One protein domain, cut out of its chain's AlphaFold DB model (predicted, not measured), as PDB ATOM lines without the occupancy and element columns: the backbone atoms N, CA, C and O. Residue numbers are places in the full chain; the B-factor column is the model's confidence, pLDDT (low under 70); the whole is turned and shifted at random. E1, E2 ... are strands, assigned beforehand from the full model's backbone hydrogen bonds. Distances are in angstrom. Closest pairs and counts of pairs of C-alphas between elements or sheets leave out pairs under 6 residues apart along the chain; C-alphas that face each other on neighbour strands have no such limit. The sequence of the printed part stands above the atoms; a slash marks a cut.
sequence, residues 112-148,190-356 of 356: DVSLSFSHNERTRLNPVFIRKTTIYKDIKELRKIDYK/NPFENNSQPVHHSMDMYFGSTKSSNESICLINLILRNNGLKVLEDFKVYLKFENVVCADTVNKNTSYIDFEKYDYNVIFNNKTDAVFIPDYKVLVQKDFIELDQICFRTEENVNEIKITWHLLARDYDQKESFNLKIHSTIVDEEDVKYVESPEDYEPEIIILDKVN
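This is residues 112 to 148 and 190 to 356 of the 356 residues of the protein "HNH endonuclease" of Flammeovirga yaeyamensis (UniProt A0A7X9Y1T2). The model is a long rod with a sandwich-like body of strands at one end and a long, narrow, twisted arm of E15, E2 and E16 at the other. In the body, the five-stranded sheet of E9, E10, E7, E13 and E14 is covered by two small sheets, E1 E6 E11 and E5 E12 E8, set end to end where E5 runs on into E6; the hairpin E3 and E4 and the loop of residues 250 to 265 lie off to one side of the rod. The printed part has 204 residues, with no named helix and sixteen named strands, E1 to E16 in order; the class is all strand, though only 97 residues are in named elements. The five-stranded sheet, order E9 E10 E7 E13 E14, is antiparallel, as are the small sheets and the hairpin, while the arm, order E15 E2 E16, is mixed. The whole is loose, with a radius of gyration of the C-alphas of 22.7 A and spans of 81, 39 and 27 A.

In the largest sheet, E9 is residues 266 to 268, E10 273 to 276, E7 236 to 242 with 19.8 A from first to last C-alpha, E13 304 to 313 with 29.4 A, and E14 316 to 325 with 29.2 A. One small sheet has E1, residues 113 to 117, E6, 222 to 226, and E11, 288 to 290; C-alpha 113 is at (112.883, 237.387, 95.922). The other has E5, residues 217 to 220, E12, 294 to 297, and E8, 246 to 249. In the arm, E15 is residues 329 to 339, 31.4 A long, E2 is 128 to 138, 31.9 A, with C-alpha 138 at (167.537, 242.848, 130.279), and E16 is 348 to 353, 16.4 A, with C-alpha 353 at (144.612, 244.550, 112.523). E3 is residues 199 to 203 and E4 is 209 to 213.

The largest sheet is strongly twisted, with E9 and E14 as edge strands. E13 and E14 form a hairpin, with N 309 and O 320 2.8 A apart; E7 and E13 have N 238 and O 310 at 2.8 A. E10 and E7 have N 239 and O 274 at 2.8 A, and the hairpin E9 and E10 has N 267 and O 275 at 2.9 A. This sheet and the two small ones make a stack of sheets, three sheets face to face in turn. It faces E1 E6 E11 with best planes 19 degrees apart and strands at 36 degrees, and E5 E12 E8 with planes 19 degrees apart and strands at 30 degrees. E8 and E9 have their closest C-alphas, those of Asp 248 and Phe 268, 6.1 A apart. E1 and E6 are antiparallel neighbours, with N 114 and O 225 within hydrogen-bond range at 2.9 A, and E6 and E11 are antiparallel neighbours too, with N 224 and O 289 within hydrogen-bond range at 2.9 A. E5 and E12 have N 218 and O 296 at 2.8 A, and E12 and E8 have N 295 and O 248 at 2.8 A. E5 runs on into E6 at 18 degrees. In the arm, also strongly twisted, E15 and E2 are parallel at 21 degrees, with N 133 and O 333 at 2.8 A; E2 and E16 are antiparallel at 151 degrees, with N 132 and O 350 at 2.8 A. The hairpin E3 and E4 has N 200 and O 212 at 2.9 A, and both strands are apart from E15 and E16.

The C-alphas farthest apart, those of Lys 144 and Leu 229, are 80.9 A from each other. Residues 149 to 189 are not printed, and C-alphas 148 and 190 are 31.7 A apart across this cut. Residues 143 to 148 stand free. The links E8 to E9 and E10 to E11 are long. The mean pLDDT of the printed part is 87.9; residues 143 to 145, 190 to 194 and 204 to 208 are under 70.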
ATOM      1  N   ASP A 112     109.780 234.586  96.257       77.75
ATOM      2  CA  ASP A 112     109.541 235.594  95.233       77.75
ATOM      3  C   ASP A 112     110.820 236.416  94.993       77.75
ATOM      4  O   ASP A 112     111.183 236.711  93.855       77.75
ATOM      5  N   VAL A 113     111.596 236.694  96.041       88.69
ATOM      6  CA  VAL A 113     112.883 237.387  95.922       88.69
ATOM      7  C   VAL A 113     113.901 236.764  96.866       88.69
ATOM      8  O   VAL A 113     113.575 236.399  97.994       88.69
ATOM      9  N   SER A 114     115.140 236.627  96.400       91.00
ATOM     10  CA  SER A 114     116.252 236.111  97.200       91.00
ATOM     11  C   SER A 114     117.423 237.083  97.194       91.00
ATOM     12  O   SER A 114     117.802 237.571  96.127       91.00
ATOM     13  N   LEU A 115     118.044 237.281  98.353       92.25
ATOM     14  CA  LEU A 115     119.345 237.929  98.480       92.25
ATOM     15  C   LEU A 115     120.406 236.851  98.716       92.25
ATOM     16  O   LEU A 115     120.288 236.062  99.655       92.25
ATOM     17  N   SER A 116     121.423 236.785  97.861       91.38
ATOM     18  CA  SER A 116     122.472 235.766  97.943       91.38
ATOM     19  C   SER A 116     123.867 236.348  97.747       91.38
ATOM     20  O   SER A 116     124.036 237.470  97.275       91.38
ATOM     21  N   PHE A 117     124.884 235.577  98.125       88.50
ATOM     22  CA  PHE A 117     126.279 235.966  97.958       88.50
ATOM     23  C   PHE A 117     126.808 235.617  96.572       88.50
ATOM     24  O   PHE A 117     126.664 234.482  96.106       88.50
ATOM     25  N   SER A 118     127.535 236.555  95.974       82.44
ATOM     26  CA  SER A 118     128.394 236.272  94.830       82.44
ATOM     27  C   SER A 118     129.738 235.727  95.321       82.44
ATOM     28  O   SER A 118     130.507 236.417  95.998       82.44
ATOM     29  N   HIS A 119     130.026 234.466  94.997       72.19
ATOM     30  CA  HIS A 119     131.348 233.879  95.213       72.19
ATOM     31  C   HIS A 119     132.242 234.285  94.041       72.19
ATOM     32  O   HIS A 119     132.367 233.557  93.059       72.19
ATOM     33  N   ASN A 120     132.811 235.483  94.126       78.44
ATOM     34  CA  ASN A 120     133.800 235.975  93.178       78.44
ATOM     35  C   ASN A 120     135.171 236.105  93.866       78.44
ATOM     36  O   ASN A 120     135.280 236.029  95.089       78.44
ATOM     37  N   GLU A 121     136.221 236.332  93.076       75.25
ATOM     38  CA  GLU A 121     137.602 236.490  93.568       75.25
ATOM     39  C   GLU A 121     137.787 237.688  94.516       75.25
ATOM     40  O   GLU A 121     138.804 237.793  95.194       75.25
ATOM     41  N   ARG A 122     136.809 238.601  94.569       79.31
ATOM     42  CA  ARG A 122     136.845 239.804  95.408       79.31
ATOM     43  C   ARG A 122     136.215 239.587  96.786       79.31
ATOM     44  O   ARG A 122     136.347 240.457  97.645       79.31
ATOM     45  N   THR A 123     135.528 238.468  97.004       87.81
ATOM     46  CA  THR A 123     134.936 238.114  98.299       87.81
ATOM     47  C   THR A 123     136.023 237.583  99.238       87.81
ATOM     48  O   THR A 123     136.771 236.671  98.889       87.81
ATOM     49  N   ARG A 124     136.102 238.134 100.453       91.38
ATOM     50  CA  ARG A 124     137.090 237.768 101.480       91.38
ATOM     51  C   ARG A 124     136.391 237.599 102.823       91.38
ATOM     52  O   ARG A 124     135.886 238.569 103.367       91.38
ATOM     53  N   LEU A 125     136.390 236.384 103.368       92.56
ATOM     54  CA  LEU A 125     135.738 236.043 104.649       92.56
ATOM     55  C   LEU A 125     136.706 235.461 105.682       92.56
ATOM     56  O   LEU A 125     136.295 234.835 106.656       92.56
ATOM     57  N   ASN A 126     138.000 235.666 105.444       92.62
ATOM     58  CA  ASN A 126     139.071 235.157 106.283       92.62
ATOM     59  C   ASN A 126     139.901 236.349 106.775       92.62
ATOM     60  O   ASN A 126     140.937 236.646 106.175       92.62
ATOM     61  N   PRO A 127     139.406 237.108 107.768       93.50
ATOM     62  CA  PRO A 127     140.117 238.265 108.283       93.50
ATOM     63  C   PRO A 127     141.388 237.815 109.001       93.50
ATOM     64  O   PRO A 127     141.390 236.803 109.710       93.50
ATOM     65  N   VAL A 128     142.473 238.562 108.814       92.25
ATOM     66  CA  VAL A 128     143.764 238.276 109.443       92.25
ATOM     67  C   VAL A 128     144.067 239.316 110.514       92.25
ATOM     68  O   VAL A 128     144.059 240.518 110.255       92.25
ATOM     69  N   PHE A 129     144.368 238.835 111.713       91.06
ATOM     70  CA  PHE A 129     144.763 239.635 112.865       91.06
ATOM     71  C   PHE A 129     146.205 239.313 113.255       91.06
ATOM     72  O   PHE A 129     146.697 238.214 112.995       91.06
ATOM     73  N   ILE A 130     146.877 240.263 113.897       88.94
ATOM     74  CA  ILE A 130     148.211 240.086 114.469       88.94
ATOM     75  C   ILE A 130     148.066 239.991 115.983       88.94
ATOM     76  O   ILE A 130     147.540 240.908 116.609       88.94
ATOM     77  N   ARG A 131     148.555 238.911 116.586       89.31
ATOM     78  CA  ARG A 131     148.761 238.819 118.031       89.31
ATOM     79  C   ARG A 131     150.195 239.235 118.323       89.31
ATOM     80  O   ARG A 131     151.129 238.455 118.153       89.31
ATOM     81  N   LYS A 132     150.348 240.480 118.758       88.25
ATOM     82  CA  LYS A 132     151.631 241.067 119.123       88.25
ATOM     83  C   LYS A 132     151.938 240.753 120.585       88.25
ATOM     84  O   LYS A 132     151.191 241.172 121.469       88.25
ATOM     85  N   THR A 133     153.020 240.020 120.831       88.62
ATOM     86  CA  THR A 133     153.496 239.670 122.178       88.62
ATOM     87  C   THR A 133     154.760 240.456 122.484       88.62
ATOM     88  O   THR A 133     155.785 240.263 121.836       88.62
ATOM     89  N   THR A 134     154.692 241.345 123.471       87.44
ATOM     90  CA  THR A 134     155.853 242.113 123.925       87.44
ATOM     91  C   THR A 134     156.633 241.308 124.952       87.44
ATOM     92  O   THR A 134     156.119 241.005 126.027       87.44
ATOM     93  N   ILE A 135     157.885 240.993 124.637       88.31
ATOM     94  CA  ILE A 135     158.822 240.286 125.504       88.31
ATOM     95  C   ILE A 135     159.824 241.298 126.057       88.31
ATOM     96  O   ILE A 135     160.481 242.023 125.307       88.31
ATOM     97  N   TYR A 136     159.960 241.324 127.378       87.81
ATOM     98  CA  TYR A 136     160.904 242.192 128.070       87.81
ATOM     99  C   TYR A 136     162.249 241.483 128.256       87.81
ATOM    100  O   TYR A 136     162.301 240.354 128.743       87.81
ATOM    101  N   LYS A 137     163.348 242.133 127.861       87.88
ATOM    102  CA  LYS A 137     164.723 241.626 128.012       87.88
ATOM    103  C   LYS A 137     165.601 242.584 128.801       87.88
ATOM    104  O   LYS A 137     165.352 243.789 128.826       87.88
ATOM    105  N   ASP A 138     166.636 242.046 129.445       87.50
ATOM    106  CA  ASP A 138     167.537 242.848 130.279       87.50
ATOM    107  C   ASP A 138     168.393 243.747 129.376       87.50
ATOM    108  O   ASP A 138     169.102 243.285 128.479       87.50
ATOM    109  N   ILE A 139     168.367 245.051 129.647       85.44
ATOM    110  CA  ILE A 139     169.195 246.066 128.990       85.44
ATOM    111  C   ILE A 139     170.701 245.732 129.022       85.44
ATOM    112  O   ILE A 139     171.464 246.164 128.154       85.44
ATOM    113  N   LYS A 140     171.166 244.944 130.001       82.88
ATOM    114  CA  LYS A 140     172.556 244.470 130.106       82.88
ATOM    115  C   LYS A 140     172.968 243.591 128.929       82.88
ATOM    116  O   LYS A 140     174.159 243.563 128.615       82.88
ATOM    117  N   GLU A 141     172.028 242.928 128.255       79.50
ATOM    118  CA  GLU A 141     172.300 242.176 127.025       79.50
ATOM    119  C   GLU A 141     172.814 243.095 125.905       79.50
ATOM    120  O   GLU A 141     173.677 242.695 125.124       79.50
ATOM    121  N   LEU A 142     172.375 244.360 125.889       74.50
ATOM    122  CA  LEU A 142     172.777 245.364 124.901       74.50
ATOM    123  C   LEU A 142     174.059 246.121 125.272       74.50
ATOM    124  O   LEU A 142     174.714 246.679 124.396       74.50
ATOM    125  N   ARG A 143     174.485 246.120 126.544       66.62
ATOM    126  CA  ARG A 143     175.681 246.868 127.003       66.62
ATOM    127  C   ARG A 143     176.998 246.389 126.379       66.62
ATOM    128  O   ARG A 143     178.006 247.082 126.485       66.62
ATOM    129  N   LYS A 144     177.012 245.207 125.755       65.81
ATOM    130  CA  LYS A 144     178.176 244.649 125.041       65.81
ATOM    131  C   LYS A 144     178.216 245.024 123.556       65.81
ATOM    132  O   LYS A 144     179.170 244.661 122.875       65.81
ATOM    133  N   ILE A 145     177.188 245.704 123.057       69.50
ATOM    134  CA  ILE A 145     177.021 246.031 121.645       69.50
ATOM    135  C   ILE A 145     177.553 247.445 121.388       69.50
ATOM    136  O   ILE A 145     177.194 248.389 122.093       69.50
ATOM    137  N   ASP A 146     178.398 247.608 120.364       76.31
ATOM    138  CA  ASP A 146     178.810 248.932 119.889       76.31
ATOM    139  C   ASP A 146     177.668 249.572 119.087       76.31
ATOM    140  O   ASP A 146     177.598 249.505 117.862       76.31
ATOM    141  N   TYR A 147     176.723 250.193 119.789       70.75
ATOM    142  CA  TYR A 147     175.570 250.826 119.150       70.75
ATOM    143  C   TYR A 147     175.969 251.928 118.154       70.75
ATOM    144  O   TYR A 147     175.248 252.176 117.189       70.75
ATOM    145  N   LYS A 148     177.144 252.555 118.320       70.75
ATOM    146  CA  LYS A 148     177.652 253.569 117.386       70.75
ATOM    147  C   LYS A 148     178.120 252.965 116.066       70.75
ATOM    148  O   LYS A 148     178.128 253.684 115.070       70.75
ATOM    149  N   ASN A 190     146.597 254.892 113.515       60.81
ATOM    150  CA  ASN A 190     146.320 253.822 112.571       60.81
ATOM    151  C   ASN A 190     145.198 254.318 111.635       60.81
ATOM    152  O   ASN A 190     144.102 254.597 112.118       60.81
ATOM    153  N   PRO A 191     145.430 254.444 110.313       57.81
ATOM    154  CA  PRO A 191     144.433 254.998 109.392       57.81
ATOM    155  C   PRO A 191     143.168 254.127 109.292       57.81
ATOM    156  O   PRO A 191     142.152 254.560 108.741       57.81
ATOM    157  N   PHE A 192     143.225 252.907 109.836       63.78
ATOM    158  CA  PHE A 192     142.117 251.963 109.915       63.78
ATOM    159  C   PHE A 192     141.401 251.955 111.276       63.78
ATOM    160  O   PHE A 192     140.443 251.202 111.462       63.78
ATOM    161  N   GLU A 193     141.823 252.782 112.238       65.31
ATOM    162  CA  GLU A 193     141.180 252.880 113.549       65.31
ATOM    163  C   GLU A 193     139.737 253.390 113.381       65.31
ATOM    164  O   GLU A 193     139.500 254.537 113.008       65.31
ATOM    165  N   ASN A 194     138.754 252.516 113.633       66.62
ATOM    166  CA  ASN A 194     137.318 252.730 113.370       66.62
ATOM    167  C   ASN A 194     136.894 252.810 111.889       66.62
ATOM    168  O   ASN A 194     135.785 253.274 111.613       66.62
ATOM    169  N   ASN A 195     137.720 252.341 110.951       80.31
ATOM    170  CA  ASN A 195     137.410 252.361 109.524       80.31
ATOM    171  C   ASN A 195     137.289 250.933 108.955       80.31
ATOM    172  O   ASN A 195     138.176 250.104 109.150       80.31
ATOM    173  N   SER A 196     136.197 250.651 108.236       85.44
ATOM    174  CA  SER A 196     135.972 249.368 107.547       85.44
ATOM    175  C   SER A 196     136.546 249.319 106.134       85.44
ATOM    176  O   SER A 196     136.398 248.296 105.472       85.44
ATOM    177  N   GLN A 197     137.184 250.389 105.654       92.06
ATOM    178  CA  GLN A 197     137.713 250.435 104.296       92.06
ATOM    179  C   GLN A 197     138.936 249.514 104.143       92.06
ATOM    180  O   GLN A 197     139.901 249.638 104.899       92.06
ATOM    181  N   PRO A 198     138.937 248.594 103.159       90.69
ATOM    182  CA  PRO A 198     139.994 247.590 102.997       90.69
ATOM    183  C   PRO A 198     141.315 248.172 102.489       90.69
ATOM    184  O   PRO A 198     142.354 247.520 102.577       90.69
ATOM    185  N   VAL A 199     141.267 249.370 101.912       89.75
ATOM    186  CA  VAL A 199     142.400 250.056 101.305       89.75
ATOM    187  C   VAL A 199     142.418 251.486 101.812       89.75
ATOM    188  O   VAL A 199     141.389 252.161 101.813       89.75
ATOM    189  N   HIS A 200     143.599 251.955 102.191       86.50
ATOM    190  CA  HIS A 200     143.844 253.358 102.468       86.50
ATOM    191  C   HIS A 200     144.890 253.888 101.490       86.50
ATOM    192  O   HIS A 200     145.968 253.316 101.322       86.50
ATOM    193  N   HIS A 201     144.540 254.982 100.821       83.69
ATOM    194  CA  HIS A 201     145.463 255.727  99.984       83.69
ATOM    195  C   HIS A 201     145.978 256.915 100.777       83.69
ATOM    196  O   HIS A 201     145.189 257.710 101.285       83.69
ATOM    197  N   SER A 202     147.294 257.052 100.841       81.38
ATOM    198  CA  SER A 202     147.952 258.187 101.475       81.38
ATOM    199  C   SER A 202     148.999 258.771 100.542       81.38
ATOM    200  O   SER A 202     149.514 258.101  99.647       81.38
ATOM    201  N   MET A 203     149.304 260.043 100.749       74.88
ATOM    202  CA  MET A 203     150.437 260.689 100.110       74.88
ATOM    203  C   MET A 203     151.635 260.576 101.042       74.88
ATOM    204  O   MET A 203     151.536 260.920 102.220       74.88
ATOM    205  N   ASP A 204     152.753 260.076 100.531       67.94
ATOM    206  CA  ASP A 204     154.012 260.145 101.259       67.94
ATOM    207  C   ASP A 204     154.582 261.576 101.235       67.94
ATOM    208  O   ASP A 204     154.106 262.465 100.523       67.94
ATOM    209  N   MET A 205     155.630 261.814 102.025       58.25
ATOM    210  CA  MET A 205     156.275 263.132 102.110       58.25
ATOM    211  C   MET A 205     156.913 263.602 100.783       58.25
ATOM    212  O   MET A 205     157.288 264.768 100.670       58.25
ATOM    213  N   TYR A 206     157.007 262.731  99.772       59.28
ATOM    214  CA  TYR A 206     157.599 262.990  98.460       59.28
ATOM    215  C   TYR A 206     156.555 263.134  97.337       59.28
ATOM    216  O   TYR A 206     156.935 263.156  96.165       59.28
ATOM    217  N   PHE A 207     155.262 263.266  97.665       61.47
ATOM    218  CA  PHE A 207     154.146 263.267  96.701       61.47
ATOM    219  C   PHE A 207     153.983 261.948  95.921       61.47
ATOM    220  O   PHE A 207     153.289 261.901  94.903       61.47
ATOM    221  N   GLY A 208     154.589 260.861  96.399       64.31
ATOM    222  CA  GLY A 208     154.280 259.504  95.976       64.31
ATOM    223  C   GLY A 208     152.962 259.040  96.596       64.31
ATOM    224  O   GLY A 208     152.655 259.323  97.755       64.31
ATOM    225  N   SER A 209     152.146 258.331  95.814       73.06
ATOM    226  CA  SER A 209     150.948 257.676  96.342       73.06
ATOM    227  C   SER A 209     151.354 256.348  96.970       73.06
ATOM    228  O   SER A 209     151.774 255.433  96.261       73.06
ATOM    229  N   THR A 210     151.158 256.210  98.276       79.56
ATOM    230  CA  THR A 210     151.246 254.924  98.969       79.56
ATOM    231  C   THR A 210     149.855 254.311  99.109       79.56
ATOM    232  O   THR A 210     148.835 255.003  99.170       79.56
ATOM    233  N   LYS A 211     149.808 252.980  99.084       84.69
ATOM    234  CA  LYS A 211     148.588 252.193  99.241       84.69
ATOM    235  C   LYS A 211     148.844 251.187 100.347       84.69
ATOM    236  O   LYS A 211     149.682 250.312 100.159       84.69
ATOM    237  N   SER A 212     148.118 251.309 101.448       85.38
ATOM    238  CA  SER A 212     148.080 250.279 102.481       85.38
ATOM    239  C   SER A 212     146.791 249.482 102.372       85.38
ATOM    240  O   SER A 212     145.745 249.985 101.944       85.38
ATOM    241  N   SER A 213     146.870 248.205 102.717       88.31
ATOM    242  CA  SER A 213     145.731 247.293 102.688       88.31
ATOM    243  C   SER A 213     145.535 246.656 104.047       88.31
ATOM    244  O   SER A 213     146.477 246.137 104.636       88.31
ATOM    245  N   ASN A 214     144.305 246.683 104.541       90.06
ATOM    246  CA  ASN A 214     143.956 246.047 105.796       90.06
ATOM    247  C   ASN A 214     143.373 244.652 105.511       90.06
ATOM    248  O   ASN A 214     142.334 244.507 104.862       90.06
ATOM    249  N   GLU A 215     144.073 243.613 105.967       90.50
ATOM    250  CA  GLU A 215     143.711 242.201 105.819       90.50
ATOM    251  C   GLU A 215     142.727 241.700 106.884       90.50
ATOM    252  O   GLU A 215     142.162 240.619 106.713       90.50
ATOM    253  N   SER A 216     142.450 242.474 107.939       90.06
ATOM    254  CA  SER A 216     141.456 242.126 108.967       90.06
ATOM    255  C   SER A 216     140.006 242.390 108.535       90.06
ATOM    256  O   SER A 216     139.061 242.026 109.234       90.06
ATOM    257  N   ILE A 217     139.803 243.001 107.365       93.56
ATOM    258  CA  ILE A 217     138.480 243.367 106.847       93.56
ATOM    259  C   ILE A 217     137.900 242.264 105.962       93.56
ATOM    260  O   ILE A 217     138.562 241.751 105.055       93.56
ATOM    261  N   CYS A 218     136.625 241.957 106.152       94.69
ATOM    262  CA  CYS A 218     135.874 241.075 105.273       94.69
ATOM    263  C   CYS A 218     135.231 241.854 104.120       94.69
ATOM    264  O   CYS A 218     134.818 242.998 104.288       94.69
ATOM    265  N   LEU A 219     135.124 241.214 102.958       95.31
ATOM    266  CA  LEU A 219     134.533 241.753 101.737       95.31
ATOM    267  C   LEU A 219     133.455 240.805 101.229       95.31
ATOM    268  O   LEU A 219     133.715 239.611 101.073       95.31
ATOM    269  N   ILE A 220     132.272 241.332 100.922       95.12
ATOM    270  CA  ILE A 220     131.167 240.563 100.345       95.12
ATOM    271  C   ILE A 220     130.543 241.286  99.162       95.12
ATOM    272  O   ILE A 220     130.488 242.511  99.110       95.12
ATOM    273  N   ASN A 221     130.014 240.489  98.243       94.44
ATOM    274  CA  ASN A 221     129.199 240.945  97.130       94.44
ATOM    275  C   ASN A 221     127.830 240.282  97.260       94.44
ATOM    276  O   ASN A 221     127.742 239.057  97.405       94.44
ATOM    277  N   LEU A 222     126.775 241.090  97.250       94.88
ATOM    278  CA  LEU A 222     125.400 240.627  97.401       94.88
ATOM    279  C   LEU A 222     124.649 240.795  96.083       94.88
ATOM    280  O   LEU A 222     124.818 241.785  95.377       94.88
ATOM    281  N   ILE A 223     123.804 239.823  95.768       94.94
ATOM    282  CA  ILE A 223     122.965 239.812  94.576       94.94
ATOM    283  C   ILE A 223     121.516 239.679  95.018       94.94
ATOM    284  O   ILE A 223     121.142 238.697  95.663       94.94
ATOM    285  N   LEU A 224     120.690 240.648  94.633       94.81
ATOM    286  CA  LEU A 224     119.243 240.558  94.763       94.81
ATOM    287  C   LEU A 224     118.677 239.961  93.475       94.81
ATOM    288  O   LEU A 224     118.852 240.523  92.396       94.81
ATOM    289  N   ARG A 225     117.991 238.824  93.577       94.44
ATOM    290  CA  ARG A 225     117.397 238.117  92.438       94.44
ATOM    291  C   ARG A 225     115.890 238.008  92.600       94.44
ATOM    292  O   ARG A 225     115.416 237.515  93.622       94.44
ATOM    293  N   ASN A 226     115.152 238.400  91.565       93.00
ATOM    294  CA  ASN A 226     113.710 238.195  91.493       93.00
ATOM    295  C   ASN A 226     113.426 236.796  90.926       93.00
ATOM    296  O   ASN A 226     113.548 236.575  89.723       93.00
ATOM    297  N   ASN A 227     113.067 235.837  91.778       88.88
ATOM    298  CA  ASN A 227     112.675 234.489  91.340       88.88
ATOM    299  C   ASN A 227     111.150 234.337  91.213       88.88
ATOM    300  O   ASN A 227     110.665 233.294  90.767       88.88
ATOM    301  N   GLY A 228     110.408 235.369  91.606       84.31
ATOM    302  CA  GLY A 228     108.965 235.423  91.622       84.31
ATOM    303  C   GLY A 228     108.365 235.617  90.238       84.31
ATOM    304  O   GLY A 228     109.037 235.788  89.218       84.31
ATOM    305  N   LEU A 229     107.037 235.575  90.208       81.56
ATOM    306  CA  LEU A 229     106.261 235.724  88.977       81.56
ATOM    307  C   LEU A 229     105.908 237.184  88.668       81.56
ATOM    308  O   LEU A 229     105.463 237.482  87.559       81.56
ATOM    309  N   LYS A 230     106.093 238.095  89.628       86.25
ATOM    310  CA  LYS A 230     105.773 239.521  89.498       86.25
ATOM    311  C   LYS A 230     107.037 240.346  89.268       86.25
ATOM    312  O   LYS A 230     108.108 240.001  89.753       86.25
ATOM    313  N   VAL A 231     106.896 241.443  88.531       90.25
ATOM    314  CA  VAL A 231     107.945 242.459  88.399       90.25
ATOM    315  C   VAL A 231     108.018 243.248  89.707       90.25
ATOM    316  O   VAL A 231     106.977 243.619  90.249       90.25
ATOM    317  N   LEU A 232     109.226 243.494  90.217       91.94
ATOM    318  CA  LEU A 232     109.424 244.401  91.348       91.94
ATOM    319  C   LEU A 232     109.548 245.827  90.823       91.94
ATOM    320  O   LEU A 232     110.415 246.094  89.994       91.94
ATOM    321  N   GLU A 233     108.714 246.732  91.328       92.56
ATOM    322  CA  GLU A 233     108.731 248.158  90.992       92.56
ATOM    323  C   GLU A 233     108.922 249.011  92.250       92.56
ATOM    324  O   GLU A 233     108.359 248.706  93.305       92.56
ATOM    325  N   ASP A 234     109.680 250.103  92.120       93.06
ATOM    326  CA  ASP A 234     109.930 251.088  93.181       93.06
ATOM    327  C   ASP A 234     110.441 250.452  94.480       93.06
ATOM    328  O   ASP A 234     109.948 250.729  95.575       93.06
ATOM    329  N   PHE A 235     111.435 249.575  94.344       94.25
ATOM    330  CA  PHE A 235     111.943 248.792  95.458       94.25
ATOM    331  C   PHE A 235     113.219 249.363  96.086       94.25
ATOM    332  O   PHE A 235     114.007 250.058  95.446       94.25
ATOM    333  N   LYS A 236     113.421 249.040  97.365       95.75
ATOM    334  CA  LYS A 236     114.638 249.294  98.147       95.75
ATOM    335  C   LYS A 236     114.860 248.151  99.127       95.75
ATOM    336  O   LYS A 236     113.896 247.532  99.582       95.75
ATOM    337  N   VAL A 237     116.114 247.897  99.482       96.88
ATOM    338  CA  VAL A 237     116.459 246.856 100.460       96.88
ATOM    339  C   VAL A 237     117.171 247.490 101.640       96.88
ATOM    340  O   VAL A 237     118.191 248.143 101.476       96.88
ATOM    341  N   TYR A 238     116.646 247.287 102.839       97.81
ATOM    342  CA  TYR A 238     117.341 247.622 104.074       97.81
ATOM    343  C   TYR A 238     118.190 246.435 104.495       97.81
ATOM    344  O   TYR A 238     117.703 245.308 104.496       97.81
ATOM    345  N   LEU A 239     119.435 246.689 104.867       97.94
ATOM    346  CA  LEU A 239     120.381 245.696 105.352       97.94
ATOM    347  C   LEU A 239     120.762 246.042 106.785       97.94
ATOM    348  O   LEU A 239     120.993 247.208 107.102       97.94
ATOM    349  N   LYS A 240     120.857 245.024 107.632       97.56
ATOM    350  CA  LYS A 240     121.355 245.139 108.998       97.56
ATOM    351  C   LYS A 240     122.367 244.042 109.271       97.56
ATOM    352  O   LYS A 240     122.053 242.860 109.127       97.56
ATOM    353  N   PHE A 241     123.549 244.456 109.698       96.69
ATOM    354  CA  PHE A 241     124.660 243.584 110.040       96.69
ATOM    355  C   PHE A 241     124.728 243.402 111.560       96.69
ATOM    356  O   PHE A 241     124.815 244.366 112.316       96.69
ATOM    357  N   GLU A 242     124.675 242.154 112.012       96.00
ATOM    358  CA  GLU A 242     124.826 241.754 113.413       96.00
ATOM    359  C   GLU A 242     126.177 241.038 113.590       96.00
ATOM    360  O   GLU A 242     126.643 240.353 112.676       96.00
ATOM    361  N   ASN A 243     126.792 241.182 114.769       94.25
ATOM    362  CA  ASN A 243     128.143 240.691 115.097       94.25
ATOM    363  C   ASN A 243     129.272 241.324 114.260       94.25
ATOM    364  O   ASN A 243     130.304 240.704 114.012       94.25
ATOM    365  N   VAL A 244     129.084 242.573 113.831       93.88
ATOM    366  CA  VAL A 244     130.123 243.378 113.179       93.88
ATOM    367  C   VAL A 244     130.431 244.609 114.028       93.88
ATOM    368  O   VAL A 244     129.539 245.170 114.664       93.88
ATOM    369  N   VAL A 245     131.688 245.046 114.014       91.56
ATOM    370  CA  VAL A 245     132.130 246.286 114.672       91.56
ATOM    371  C   VAL A 245     131.677 247.494 113.851       91.56
ATOM    372  O   VAL A 245     131.140 248.472 114.375       91.56
ATOM    373  N   CYS A 246     131.897 247.410 112.541       92.50
ATOM    374  CA  CYS A 246     131.469 248.398 111.564       92.50
ATOM    375  C   CYS A 246     131.429 247.790 110.160       92.50
ATOM    376  O   CYS A 246     132.193 246.880 109.835       92.50
ATOM    377  N   ALA A 247     130.564 248.323 109.311       94.81
ATOM    378  CA  ALA A 247     130.402 247.972 107.912       94.81
ATOM    379  C   ALA A 247     130.241 249.249 107.080       94.81
ATOM    380  O   ALA A 247     129.749 250.259 107.584       94.81
ATOM    381  N   ASP A 248     130.697 249.195 105.835       95.50
ATOM    382  CA  ASP A 248     130.627 250.301 104.888       95.50
ATOM    383  C   ASP A 248     130.649 249.782 103.442       95.50
ATOM    384  O   ASP A 248     130.993 248.624 103.176       95.50
ATOM    385  N   THR A 249     130.301 250.635 102.489       94.88
ATOM    386  CA  THR A 249     130.469 250.347 101.064       94.88
ATOM    387  C   THR A 249     131.938 250.538 100.691       94.88
ATOM    388  O   THR A 249     132.557 251.525 101.082       94.88
ATOM    389  N   VAL A 250     132.529 249.594  99.956       93.62
ATOM    390  CA  VAL A 250     133.936 249.687  99.539       93.62
ATOM    391  C   VAL A 250     134.125 250.923  98.669       93.62
ATOM    392  O   VAL A 250     133.444 251.091  97.657       93.62
ATOM    393  N   ASN A 251     135.077 251.771  99.054       90.06
ATOM    394  CA  ASN A 251     135.391 252.975  98.310       90.06
ATOM    395  C   ASN A 251     135.915 252.631  96.904       90.06
ATOM    396  O   ASN A 251     136.768 251.755  96.740       90.06
ATOM    397  N   LYS A 252     135.408 253.343  95.896       89.12
ATOM    398  CA  LYS A 252     135.796 253.207  94.486       89.12
ATOM    399  C   LYS A 252     137.057 254.007  94.129       89.12
ATOM    400  O   LYS A 252     137.612 253.775  93.058       89.12
ATOM    401  N   ASN A 253     137.537 254.877  95.023       86.00
ATOM    402  CA  ASN A 253     138.767 255.645  94.824       86.00
ATOM    403  C   ASN A 253     139.976 254.744  94.532       86.00
ATOM    404  O   ASN A 253     140.218 253.744  95.208       86.00
ATOM    405  N   THR A 254     140.781 255.160  93.560       85.44
ATOM    406  CA  THR A 254     141.956 254.412  93.085       85.44
ATOM    407  C   THR A 254     143.289 254.993  93.558       85.44
ATOM    408  O   THR A 254     144.327 254.327  93.466       85.44
ATOM    409  N   SER A 255     143.283 256.233  94.057       84.31
ATOM    410  CA  SER A 255     144.471 256.940  94.536       84.31
ATOM    411  C   SER A 255     144.125 257.999  95.588       84.31
ATOM    412  O   SER A 255     142.957 258.316  95.809       84.31
ATOM    413  N   TYR A 256     145.149 258.579  96.224       83.25
ATOM    414  CA  TYR A 256     144.966 259.663  97.198       83.25
ATOM    415  C   TYR A 256     144.379 260.940  96.567       83.25
ATOM    416  O   TYR A 256     143.618 261.655  97.211       83.25
ATOM    417  N   ILE A 257     144.712 261.216  95.302       84.62
ATOM    418  CA  ILE A 257     144.264 262.404  94.552       84.62
ATOM    419  C   ILE A 257     143.035 262.124  93.677       84.62
ATOM    420  O   ILE A 257     142.781 262.830  92.700       84.62
ATOM    421  N   ASP A 258     142.287 261.075  94.005       84.38
ATOM    422  CA  ASP A 258     141.061 260.716  93.310       84.38
ATOM    423  C   ASP A 258     139.886 261.555  93.832       84.38
ATOM    424  O   ASP A 258     139.317 261.288  94.893       84.38
ATOM    425  N   PHE A 259     139.574 262.625  93.098       85.00
ATOM    426  CA  PHE A 259     138.488 263.560  93.408       85.00
ATOM    427  C   PHE A 259     137.200 263.252  92.631       85.00
ATOM    428  O   PHE A 259     136.295 264.094  92.584       85.00
ATOM    429  N   GLU A 260     137.125 262.091  91.975       87.81
ATOM    430  CA  GLU A 260     135.928 261.673  91.258       87.81
ATOM    431  C   GLU A 260     134.755 261.482  92.231       87.81
ATOM    432  O   GLU A 260     134.910 261.056  93.379       87.81
ATOM    433  N   LYS A 261     133.552 261.849  91.783       87.19
ATOM    434  CA  LYS A 261     132.326 261.578  92.532       87.19
ATOM    435  C   LYS A 261     131.754 260.264  92.041       87.19
ATOM    436  O   LYS A 261     131.303 260.183  90.903       87.19
ATOM    437  N   TYR A 262     131.759 259.273  92.917       90.06
ATOM    438  CA  TYR A 262     131.183 257.971  92.637       90.06
ATOM    439  C   TYR A 262     129.746 257.883  93.134       90.06
ATOM    440  O   TYR A 262     129.445 258.271  94.266       90.06
ATOM    441  N   ASP A 263     128.883 257.316  92.297       90.38
ATOM    442  CA  ASP A 263     127.547 256.911  92.705       90.38
ATOM    443  C   ASP A 263     127.622 255.546  93.395       90.38
ATOM    444  O   ASP A 263     128.281 254.611  92.916       90.38
ATOM    445  N   TYR A 264     126.964 255.453  94.549       94.06
ATOM    446  CA  TYR A 264     126.879 254.239  95.347       94.06
ATOM    447  C   TYR A 264     125.425 253.812  95.488       94.06
ATOM    448  O   TYR A 264     124.577 254.604  95.902       94.06
ATOM    449  N   ASN A 265     125.148 252.550  95.181       95.44
ATOM    450  CA  ASN A 265     123.813 251.979  95.300       95.44
ATOM    451  C   ASN A 265     123.560 251.375  96.690       95.44
ATOM    452  O   ASN A 265     122.409 251.139  97.036       95.44
ATOM    453  N   VAL A 266     124.595 251.182  97.518       96.88
ATOM    454  CA  VAL A 266     124.482 250.835  98.945       96.88
ATOM    455  C   VAL A 266     124.968 252.008  99.789       96.88
ATOM    456  O   VAL A 266     126.102 252.461  99.644       96.88
ATOM    457  N   ILE A 267     124.113 252.488 100.690       95.94
ATOM    458  CA  ILE A 267     124.376 253.653 101.540       95.94
ATOM    459  C   ILE A 267     124.237 253.245 103.004       95.94
ATOM    460  O   ILE A 267     123.162 252.819 103.430       95.94
ATOM    461  N   PHE A 268     125.300 253.408 103.788       94.88
ATOM    462  CA  PHE A 268     125.285 253.163 105.228       94.88
ATOM    463  C   PHE A 268     124.783 254.398 105.984       94.88
ATOM    464  O   PHE A 268     125.321 255.494 105.849       94.88
ATOM    465  N   ASN A 269     123.736 254.221 106.795       90.69
ATOM    466  CA  ASN A 269     123.193 255.290 107.644       90.69
ATOM    467  C   ASN A 269     123.919 255.371 108.993       90.69
ATOM    468  O   ASN A 269     123.939 256.412 109.647       90.69
ATOM    469  N   ASN A 270     124.458 254.240 109.441       91.81
ATOM    470  CA  ASN A 270     125.260 254.100 110.647       91.81
ATOM    471  C   ASN A 270     126.262 252.947 110.439       91.81
ATOM    472  O   ASN A 270     126.363 252.403 109.344       91.81
ATOM    473  N   LYS A 271     126.988 252.552 111.490       92.06
ATOM    474  CA  LYS A 271     128.033 251.519 111.408       92.06
ATOM    475  C   LYS A 271     127.539 250.124 110.989       92.06
ATOM    476  O   LYS A 271     128.379 249.286 110.691       92.06
ATOM    477  N   THR A 272     126.239 249.831 111.016       94.56
ATOM    478  CA  THR A 272     125.716 248.464 110.818       94.56
ATOM    479  C   THR A 272     124.482 248.379 109.925       94.56
ATOM    480  O   THR A 272     124.112 247.282 109.517       94.56
ATOM    481  N   ASP A 273     123.828 249.502 109.641       96.62
ATOM    482  CA  ASP A 273     122.582 249.571 108.891       96.62
ATOM    483  C   ASP A 273     122.815 250.289 107.562       96.62
ATOM    484  O   ASP A 273     123.291 251.430 107.523       96.62
ATOM    485  N   ALA A 274     122.408 249.638 106.477       97.50
ATOM    486  CA  ALA A 274     122.511 250.169 105.129       97.50
ATOM    487  C   ALA A 274     121.179 250.124 104.386       97.50
ATOM    488  O   ALA A 274     120.261 249.375 104.721       97.50
ATOM    489  N   VAL A 275     121.090 250.942 103.346       97.81
ATOM    490  CA  VAL A 275     119.990 250.947 102.392       97.81
ATOM    491  C   VAL A 275     120.574 250.777 101.006       97.81
ATOM    492  O   VAL A 275     121.402 251.569 100.569       97.81
ATOM    493  N   PHE A 276     120.113 249.746 100.317       97.19
ATOM    494  CA  PHE A 276     120.317 249.579  98.897       97.19
ATOM    495  C   PHE A 276     119.206 250.296  98.123       97.19
ATOM    496  O   PHE A 276     118.013 250.018  98.318       97.19
ATOM    497  N   ILE A 277     119.616 251.210  97.249       95.31
ATOM    498  CA  ILE A 277     118.771 251.978  96.339       95.31
ATOM    499  C   ILE A 277     119.278 251.698  94.920       95.31
ATOM    500  O   ILE A 277     120.354 252.172  94.564       95.31
ATOM    501  N   PRO A 278     118.541 250.923  94.111       93.19
ATOM    502  CA  PRO A 278     118.979 250.590  92.764       93.19
ATOM    503  C   PRO A 278     118.872 251.804  91.830       93.19
ATOM    504  O   PRO A 278     117.920 252.583  91.927       93.19
ATOM    505  N   ASP A 279     119.785 251.901  90.860       88.00
ATOM    506  CA  ASP A 279     119.725 252.923  89.801       88.00
ATOM    507  C   ASP A 279     118.448 252.776  88.959       88.00
ATOM    508  O   ASP A 279     117.799 253.754  88.580       88.00
ATOM    509  N   TYR A 280     118.047 251.524  88.719       88.00
ATOM    510  CA  TYR A 280     116.821 251.165  88.019       88.00
ATOM    511  C   TYR A 280     115.812 250.565  88.994       88.00
ATOM    512  O   TYR A 280     116.036 249.523  89.602       88.00
ATOM    513  N   LYS A 281     114.647 251.203  89.101       89.38
ATOM    514  CA  LYS A 281     113.586 250.821  90.045       89.38
ATOM    515  C   LYS A 281     112.698 249.671  89.570       89.38
ATOM    516  O   LYS A 281     111.616 249.488  90.119       89.38
ATOM    517  N   VAL A 282     113.112 248.928  88.547       93.69
ATOM    518  CA  VAL A 282     112.343 247.822  87.971       93.69
ATOM    519  C   VAL A 282     113.239 246.593  87.874       93.69
ATOM    520  O   VAL A 282     114.280 246.656  87.228       93.69
ATOM    521  N   LEU A 283     112.828 245.482  88.491       93.62
ATOM    522  CA  LEU A 283     113.518 244.192  88.397       93.62
ATOM    523  C   LEU A 283     112.542 243.120  87.900       93.62
ATOM    524  O   LEU A 283     111.621 242.706  88.615       93.62
ATOM    525  N   VAL A 284     112.725 242.692  86.650       92.94
ATOM    526  CA  VAL A 284     111.861 241.701  85.992       92.94
ATOM    527  C   VAL A 284     112.151 240.279  86.479       92.94
ATOM    528  O   VAL A 284     113.132 240.016  87.171       92.94
ATOM    529  N   GLN A 285     111.265 239.344  86.146       89.31
ATOM    530  CA  GLN A 285     111.362 237.964  86.607       89.31
ATOM    531  C   GLN A 285     112.652 237.301  86.109       89.31
ATOM    532  O   GLN A 285     113.020 237.426  84.942       89.31
ATOM    533  N   LYS A 286     113.286 236.520  86.990       87.06
ATOM    534  CA  LYS A 286     114.566 235.811  86.799       87.06
ATOM    535  C   LYS A 286     115.789 236.713  86.626       87.06
ATOM    536  O   LYS A 286     116.896 236.184  86.486       87.06
ATOM    537  N   ASP A 287     115.603 238.025  86.671       93.69
ATOM    538  CA  ASP A 287     116.686 238.992  86.611       93.69
ATOM    539  C   ASP A 287     117.322 239.208  87.989       93.69
ATOM    540  O   ASP A 287     116.799 238.768  89.025       93.69
ATOM    541  N   PHE A 288     118.483 239.853  88.002       94.25
ATOM    542  CA  PHE A 288     119.219 240.149  89.219       94.25
ATOM    543  C   PHE A 288     119.894 241.515  89.163       94.25
ATOM    544  O   PHE A 288     120.235 242.021  88.100       94.25
ATOM    545  N   ILE A 289     120.130 242.084  90.340       94.81
ATOM    546  CA  ILE A 289     120.928 243.291  90.508       94.81
ATOM    547  C   ILE A 289     122.012 243.039  91.550       94.81
ATOM    548  O   ILE A 289     121.774 242.403  92.580       94.81
ATOM    549  N   GLU A 290     123.219 243.498  91.244       94.00
ATOM    550  CA  GLU A 290     124.365 243.415  92.140       94.00
ATOM    551  C   GLU A 290     124.441 244.683  92.990       94.00
ATOM    552  O   GLU A 290     124.298 245.806  92.499       94.00
ATOM    553  N   LEU A 291     124.620 244.478  94.288       95.50
ATOM    554  CA  LEU A 291     124.887 245.546  95.235       95.50
ATOM    555  C   LEU A 291     126.364 245.921  95.138       95.50
ATOM    556  O   LEU A 291     127.210 245.050  94.922       95.50
ATOM    557  N   ASP A 292     126.679 247.196  95.360       95.50
ATOM    558  CA  ASP A 292     128.059 247.622  95.552       95.50
ATOM    559  C   ASP A 292     128.723 246.774  96.641       95.50
ATOM    560  O   ASP A 292     128.092 246.367  97.623       95.50
ATOM    561  N   GLN A 293     130.011 246.497  96.446       95.50
ATOM    562  CA  GLN A 293     130.768 245.648  97.352       95.50
ATOM    563  C   GLN A 293     130.743 246.231  98.765       95.50
ATOM    564  O   GLN A 293     131.010 247.415  98.972       95.50
ATOM    565  N   ILE A 294     130.462 245.382  99.749       96.00
ATOM    566  CA  ILE A 294     130.390 245.777 101.153       96.00
ATOM    567  C   ILE A 294     131.634 245.264 101.866       96.00
ATOM    568  O   ILE A 294     132.017 244.100 101.720       96.00
ATOM    569  N   CYS A 295     132.242 246.135 102.659       95.62
ATOM    570  CA  CYS A 295     133.324 245.810 103.573       95.62
ATOM    571  C   CYS A 295     132.847 245.883 105.018       95.62
ATOM    572  O   CYS A 295     132.064 246.755 105.384       95.62
ATOM    573  N   PHE A 296     133.304 244.963 105.858       94.88
ATOM    574  CA  PHE A 296     132.975 244.990 107.276       94.88
ATOM    575  C   PHE A 296     134.094 244.416 108.135       94.88
ATOM    576  O   PHE A 296     134.892 243.585 107.699       94.88
ATOM    577  N   ARG A 297     134.127 244.868 109.384       92.69
ATOM    578  CA  ARG A 297     135.077 244.460 110.411       92.69
ATOM    579  C   ARG A 297     134.363 243.647 111.479       92.69
ATOM    580  O   ARG A 297     133.263 244.005 111.904       92.69
ATOM    581  N   THR A 298     135.021 242.602 111.954       91.94
ATOM    582  CA  THR A 298     134.573 241.798 113.094       91.94
ATOM    583  C   THR A 298     135.596 241.848 114.221       91.94
ATOM    584  O   THR A 298     136.729 242.284 114.022       91.94
ATOM    585  N   GLU A 299     135.183 241.400 115.403       89.12
ATOM    586  CA  GLU A 299     136.116 241.031 116.470       89.12
ATOM    587  C   GLU A 299     136.827 239.713 116.104       89.12
ATOM    588  O   GLU A 299     136.362 238.948 115.249       89.12
ATOM    589  N   GLU A 300     137.967 239.445 116.734       86.00
ATOM    590  CA  GLU A 300     138.855 238.315 116.439       86.00
ATOM    591  C   GLU A 300     138.224 236.937 116.703       86.00
ATOM    592  O   GLU A 300     138.588 235.939 116.071       86.00
ATOM    593  N   ASN A 301     137.266 236.885 117.627       86.88
ATOM    594  CA  ASN A 301     136.594 235.680 118.113       86.88
ATOM    595  C   ASN A 301     135.279 235.375 117.370       86.88
ATOM    596  O   ASN A 301     134.664 234.334 117.617       86.88
ATOM    597  N   VAL A 302     134.840 236.257 116.468       91.50
ATOM    598  CA  VAL A 302     133.595 236.090 115.712       91.50
ATOM    599  C   VAL A 302     133.818 235.123 114.552       91.50
ATOM    600  O   VAL A 302     134.624 235.360 113.658       91.50
ATOM    601  N   ASN A 303     133.049 234.036 114.545       93.12
ATOM    602  CA  ASN A 303     133.066 233.008 113.500       93.12
ATOM    603  C   ASN A 303     131.806 233.015 112.618       93.12
ATOM    604  O   ASN A 303     131.739 232.289 111.624       93.12
ATOM    605  N   GLU A 304     130.798 233.804 112.983       94.94
ATOM    606  CA  GLU A 304     129.530 233.896 112.275       94.94
ATOM    607  C   GLU A 304     128.930 235.297 112.439       94.94
ATOM    608  O   GLU A 304     128.747 235.793 113.555       94.94
ATOM    609  N   ILE A 305     128.587 235.923 111.314       95.25
ATOM    610  CA  ILE A 305     127.787 237.150 111.290       95.25
ATOM    611  C   ILE A 305     126.398 236.847 110.766       95.25
ATOM    612  O   ILE A 305     126.195 235.895 110.008       95.25
ATOM    613  N   LYS A 306     125.443 237.698 111.122       96.44
ATOM    614  CA  LYS A 306     124.078 237.601 110.621       96.44
ATOM    615  C   LYS A 306     123.721 238.863 109.860       96.44
ATOM    616  O   LYS A 306     123.893 239.973 110.356       96.44
ATOM    617  N   ILE A 307     123.204 238.675 108.653       96.81
ATOM    618  CA  ILE A 307     122.728 239.759 107.802       96.81
ATOM    619  C   ILE A 307     121.220 239.604 107.688       96.81
ATOM    620  O   ILE A 307     120.716 238.616 107.153       96.81
ATOM    621  N   THR A 308     120.501 240.581 108.228       97.25
ATOM    622  CA  THR A 308     119.051 240.691 108.080       97.25
ATOM    623  C   THR A 308     118.762 241.671 106.957       97.25
ATOM    624  O   THR A 308     119.310 242.772 106.953       97.25
ATOM    625  N   TRP A 309     117.888 241.298 106.031       97.06
ATOM    626  CA  TRP A 309     117.469 242.173 104.946       97.06
ATOM    627  C   TRP A 309     115.952 242.328 104.906       97.06
ATOM    628  O   TRP A 309     115.203 241.413 105.249       97.06
ATOM    629  N   HIS A 310     115.503 243.518 104.518       96.94
ATOM    630  CA  HIS A 310     114.094 243.881 104.405       96.94
ATOM    631  C   HIS A 310     113.860 244.594 103.076       96.94
ATOM    632  O   HIS A 310     114.297 245.725 102.879       96.94
ATOM    633  N   LEU A 311     113.201 243.905 102.153       95.25
ATOM    634  CA  LEU A 311     112.810 244.431 100.853       95.25
ATOM    635  C   LEU A 311     111.425 245.060 100.947       95.25
ATOM    636  O   LEU A 311     110.456 244.386 101.293       95.25
ATOM    637  N   LEU A 312     111.352 246.334 100.574       94.06
ATOM    638  CA  LEU A 312     110.109 247.073 100.397       94.06
ATOM    639  C   LEU A 312     109.970 247.469  98.931       94.06
ATOM    640  O   LEU A 312     110.858 248.128  98.394       94.06
ATOM    641  N   ALA A 313     108.851 247.106  98.315       92.25
ATOM    642  CA  ALA A 313     108.418 247.548  96.992       92.25
ATOM    643  C   ALA A 313     106.923 247.915  97.037       92.25
ATOM    644  O   ALA A 313     106.275 247.734  98.067       92.25
ATOM    645  N   ARG A 314     106.355 248.412  95.930       84.56
ATOM    646  CA  ARG A 314     104.952 248.882  95.887       84.56
ATOM    647  C   ARG A 314     103.938 247.873  96.450       84.56
ATOM    648  O   ARG A 314     103.087 248.255  97.246       84.56
ATOM    649  N   ASP A 315     104.074 246.607  96.065       80.25
ATOM    650  CA  ASP A 315     103.171 245.510  96.447       80.25
ATOM    651  C   ASP A 315     103.927 244.347  97.110       80.25
ATOM    652  O   ASP A 315     103.520 243.186  97.012       80.25
ATOM    653  N   TYR A 316     105.079 244.642  97.717       83.81
ATOM    654  CA  TYR A 316     105.982 243.620  98.227       83.81
ATOM    655  C   TYR A 316     106.653 244.058  99.528       83.81
ATOM    656  O   TYR A 316     107.243 245.135  99.599       83.81
ATOM    657  N   ASP A 317     106.586 243.200 100.543       90.88
ATOM    658  CA  ASP A 317     107.228 243.384 101.842       90.88
ATOM    659  C   ASP A 317     107.758 242.019 102.302       90.88
ATOM    660  O   ASP A 317     106.983 241.122 102.641       90.88
ATOM    661  N   GLN A 318     109.078 241.836 102.244       90.44
ATOM    662  CA  GLN A 318     109.736 240.595 102.653       90.44
ATOM    663  C   GLN A 318     110.915 240.903 103.553       90.44
ATOM    664  O   GLN A 318     111.765 241.735 103.237       90.44
ATOM    665  N   LYS A 319     111.005 240.153 104.648       94.75
ATOM    666  CA  LYS A 319     112.124 240.209 105.573       94.75
ATOM    667  C   LYS A 319     112.690 238.818 105.787       94.75
ATOM    668  O   LYS A 319     111.970 237.909 106.187       94.75
ATOM    669  N   GLU A 320     113.987 238.680 105.576       93.94
ATOM    670  CA  GLU A 320     114.717 237.439 105.806       93.94
ATOM    671  C   GLU A 320     116.069 237.732 106.458       93.94
ATOM    672  O   GLU A 320     116.497 238.879 106.604       93.94
ATOM    673  N   SER A 321     116.745 236.676 106.889       94.75
ATOM    674  CA  SER A 321     118.105 236.764 107.396       94.75
ATOM    675  C   SER A 321     118.879 235.515 107.029       94.75
ATOM    676  O   SER A 321     118.318 234.420 107.042       94.75
ATOM    677  N   PHE A 322     120.171 235.669 106.782       93.12
ATOM    678  CA  PHE A 322     121.093 234.552 106.630       93.12
ATOM    679  C   PHE A 322     122.347 234.792 107.458       93.12
ATOM    680  O   PHE A 322     122.714 235.930 107.763       93.12
ATOM    681  N   ASN A 323     123.006 233.693 107.801       94.31
ATOM    682  CA  ASN A 323     124.268 233.726 108.509       94.31
ATOM    683  C   ASN A 323     125.427 233.491 107.545       94.31
ATOM    684  O   ASN A 323     125.318 232.706 106.600       94.31
ATOM    685  N   LEU A 324     126.547 234.144 107.822       92.00
ATOM    686  CA  LEU A 324     127.782 234.002 107.077       92.00
ATOM    687  C   LEU A 324     128.893 233.565 108.015       92.00
ATOM    688  O   LEU A 324     129.165 234.232 109.012       92.00
ATOM    689  N   LYS A 325     129.543 232.454 107.673       93.56
ATOM    690  CA  LYS A 325     130.689 231.949 108.425       93.56
ATOM    691  C   LYS A 325     131.951 232.713 108.054       93.56
ATOM    692  O   LYS A 325     132.181 233.005 106.882       93.56
ATOM    693  N   ILE A 326     132.756 232.992 109.068       93.12
ATOM    694  CA  ILE A 326     134.016 233.721 108.987       93.12
ATOM    695  C   ILE A 326     135.105 232.842 109.592       93.12
ATOM    696  O   ILE A 326     134.895 232.198 110.623       93.12
ATOM    697  N   HIS A 327     136.270 232.812 108.949       90.00
ATOM    698  CA  HIS A 327     137.427 232.062 109.430       90.00
ATOM    699  C   HIS A 327     138.586 233.013 109.718       90.00
ATOM    700  O   HIS A 327     139.432 233.264 108.859       90.00
ATOM    701  N   SER A 328     138.615 233.563 110.934       91.62
ATOM    702  CA  SER A 328     139.698 234.442 111.370       91.62
ATOM    703  C   SER A 328     141.025 233.684 111.486       91.62
ATOM    704  O   SER A 328     141.081 232.532 111.920       91.62
ATOM    705  N   THR A 329     142.110 234.335 111.070       92.94
ATOM    706  CA  THR A 329     143.484 233.843 111.233       92.94
ATOM    707  C   THR A 329     144.243 234.803 112.135       92.94
ATOM    708  O   THR A 329     144.205 236.009 111.909       92.94
ATOM    709  N   ILE A 330     144.944 234.278 113.138       91.12
ATOM    710  CA  ILE A 330     145.794 235.070 114.030       91.12
ATOM    711  C   ILE A 330     147.248 234.725 113.719       91.12
ATOM    712  O   ILE A 330     147.634 233.558 113.774       91.12
ATOM    713  N   VAL A 331     148.032 235.739 113.360       92.00
ATOM    714  CA  VAL A 331     149.471 235.640 113.105       92.00
ATOM    715  C   VAL A 331     150.216 236.161 114.322       92.00
ATOM    716  O   VAL A 331     149.918 237.248 114.805       92.00
ATOM    717  N   ASP A 332     151.182 235.393 114.811       90.00
ATOM    718  CA  ASP A 332     151.989 235.780 115.963       90.00
ATOM    719  C   ASP A 332     153.153 236.673 115.548       90.00
ATOM    720  O   ASP A 332     153.895 236.345 114.621       90.00
ATOM    721  N   GLU A 333     153.321 237.782 116.263       89.50
ATOM    722  CA  GLU A 333     154.451 238.693 116.108       89.50
ATOM    723  C   GLU A 333     155.067 238.971 117.480       89.50
ATOM    724  O   GLU A 333     154.367 239.312 118.437       89.50
ATOM    725  N   GLU A 334     156.382 238.804 117.590       88.12
ATOM    726  CA  GLU A 334     157.124 239.105 118.812       88.12
ATOM    727  C   GLU A 334     157.741 240.497 118.712       88.12
ATOM    728  O   GLU A 334     158.437 240.816 117.750       88.12
ATOM    729  N   ASP A 335     157.513 241.308 119.739       84.31
ATOM    730  CA  ASP A 335     158.166 242.600 119.917       84.31
ATOM    731  C   ASP A 335     159.058 242.532 121.144       84.31
ATOM    732  O   ASP A 335     158.657 241.996 122.176       84.31
ATOM    733  N   VAL A 336     160.274 243.053 121.054       84.88
ATOM    734  CA  VAL A 336     161.248 242.945 122.142       84.88
ATOM    735  C   VAL A 336     161.530 244.331 122.686       84.88
ATOM    736  O   VAL A 336     162.062 245.180 121.977       84.88
ATOM    737  N   LYS A 337     161.223 244.542 123.968       85.88
ATOM    738  CA  LYS A 337     161.584 245.766 124.690       85.88
ATOM    739  C   LYS A 337     162.699 245.485 125.683       85.88
ATOM    740  O   LYS A 337     162.665 244.491 126.407       85.88
ATOM    741  N   TYR A 338     163.665 246.388 125.757       85.00
ATOM    742  CA  TYR A 338     164.781 246.286 126.692       85.00
ATOM    743  C   TYR A 338     164.559 247.188 127.903       85.00
ATOM    744  O   TYR A 338     164.322 248.387 127.746       85.00
ATOM    745  N   VAL A 339     164.637 246.608 129.103       87.06
ATOM    746  CA  VAL A 339     164.364 247.265 130.394       87.06
ATOM    747  C   VAL A 339     165.408 246.870 131.447       87.06
ATOM    748  O   VAL A 339     166.127 245.885 131.281       87.06
ATOM    749  N   GLU A 340     165.525 247.638 132.534       85.88
ATOM    750  CA  GLU A 340     166.529 247.376 133.583       85.88
ATOM    751  C   GLU A 340     166.230 246.125 134.423       85.88
ATOM    752  O   GLU A 340     167.157 245.397 134.787       85.88
ATOM    753  N   SER A 341     164.945 245.870 134.680       86.25
ATOM    754  CA  SER A 341     164.451 244.752 135.490       86.25
ATOM    755  C   SER A 341     163.318 244.029 134.754       86.25
ATOM    756  O   SER A 341     162.152 244.332 134.989       86.25
ATOM    757  N   PRO A 342     163.611 243.093 133.834       83.69
ATOM    758  CA  PRO A 342     162.576 242.395 133.062       83.69
ATOM    759  C   PRO A 342     161.617 241.570 133.921       83.69
ATOM    760  O   PRO A 342     160.472 241.383 133.540       83.69
ATOM    761  N   GLU A 343     162.087 241.102 135.081       85.44
ATOM    762  CA  GLU A 343     161.310 240.321 136.054       85.44
ATOM    763  C   GLU A 343     160.111 241.099 136.617       85.44
ATOM    764  O   GLU A 343     159.142 240.488 137.064       85.44
ATOM    765  N   ASP A 344     160.158 242.432 136.551       86.19
ATOM    766  CA  ASP A 344     159.082 243.312 137.010       86.19
ATOM    767  C   ASP A 344     157.956 243.468 135.969       86.19
ATOM    768  O   ASP A 344     156.944 244.113 136.252       86.19
ATOM    769  N   TYR A 345     158.110 242.898 134.767       84.38
ATOM    770  CA  TYR A 345     157.168 243.055 133.660       84.38
ATOM    771  C   TYR A 345     156.626 241.708 133.181       84.38
ATOM    772  O   TYR A 345     157.372 240.804 132.805       84.38
ATOM    773  N   GLU A 346     155.302 241.597 133.116       84.94
ATOM    774  CA  GLU A 346     154.647 240.487 132.427       84.94
ATOM    775  C   GLU A 346     154.547 240.770 130.916       84.94
ATOM    776  O   GLU A 346     154.421 241.933 130.518       84.94
ATOM    777  N   PRO A 347     154.592 239.737 130.051       83.56
ATOM    778  CA  PRO A 347     154.412 239.923 128.616       83.56
ATOM    779  C   PRO A 347     153.082 240.606 128.281       83.56
ATOM    780  O   PRO A 347     152.010 240.137 128.666       83.56
ATOM    781  N   GLU A 348     153.139 241.692 127.511       84.31
ATOM    782  CA  GLU A 348     151.940 242.382 127.027       84.31
ATOM    783  C   GLU A 348     151.468 241.735 125.726       84.31
ATOM    784  O   GLU A 348     152.214 241.697 124.745       84.31
ATOM    785  N   ILE A 349     150.223 241.256 125.696       83.94
ATOM    786  CA  ILE A 349     149.600 240.674 124.503       83.94
ATOM    787  C   ILE A 349     148.539 241.640 123.983       83.94
ATOM    788  O   ILE A 349     147.605 241.986 124.705       83.94
ATOM    789  N   ILE A 350     148.666 242.053 122.722       85.75
ATOM    790  CA  ILE A 350     147.708 242.939 122.050       85.75
ATOM    791  C   ILE A 350     147.327 242.320 120.705       85.75
ATOM    792  O   ILE A 350     148.188 241.839 119.970       85.75
ATOM    793  N   ILE A 351     146.034 242.340 120.376       81.94
ATOM    794  CA  ILE A 351     145.535 241.926 119.062       81.94
ATOM    795  C   ILE A 351     145.337 243.175 118.205       81.94
ATOM    796  O   ILE A 351     144.673 244.125 118.618       81.94
ATOM    797  N   LEU A 352     145.941 243.179 117.022       85.12
ATOM    798  CA  LEU A 352     145.940 244.286 116.075       85.12
ATOM    799  C   LEU A 352     145.402 243.833 114.717       85.12
ATOM    800  O   LEU A 352     145.444 242.651 114.364       85.12
ATOM    801  N   ASP A 353     144.926 244.790 113.929       84.81
ATOM    802  CA  ASP A 353     144.612 244.550 112.523       84.81
ATOM    803  C   ASP A 353     145.894 244.301 111.733       84.81
ATOM    804  O   ASP A 353     146.874 245.034 111.888       84.81
ATOM    805  N   LYS A 354     145.882 243.302 110.847       85.81
ATOM    806  CA  LYS A 354     146.988 243.113 109.917       85.81
ATOM    807  C   LYS A 354     146.889 244.125 108.779       85.81
ATOM    808  O   LYS A 354     145.962 244.065 107.973       85.81
ATOM    809  N   VAL A 355     147.864 245.024 108.697       84.62
ATOM    810  CA  VAL A 355     147.978 246.036 107.642       84.62
ATOM    811  C   VAL A 355     149.269 245.796 106.863       84.62
ATOM    812  O   VAL A 355     150.328 245.681 107.477       84.62
ATOM    813  N   ASN A 356     149.173 245.730 105.532       80.25
ATOM    814  CA  ASN A 356     150.314 245.647 104.612       80.25
ATOM    815  C   ASN A 356     150.534 246.951 103.857       80.25
ATOM    816  O   ASN A 356     149.510 247.580 103.483       80.25
TER     817      ASN A 356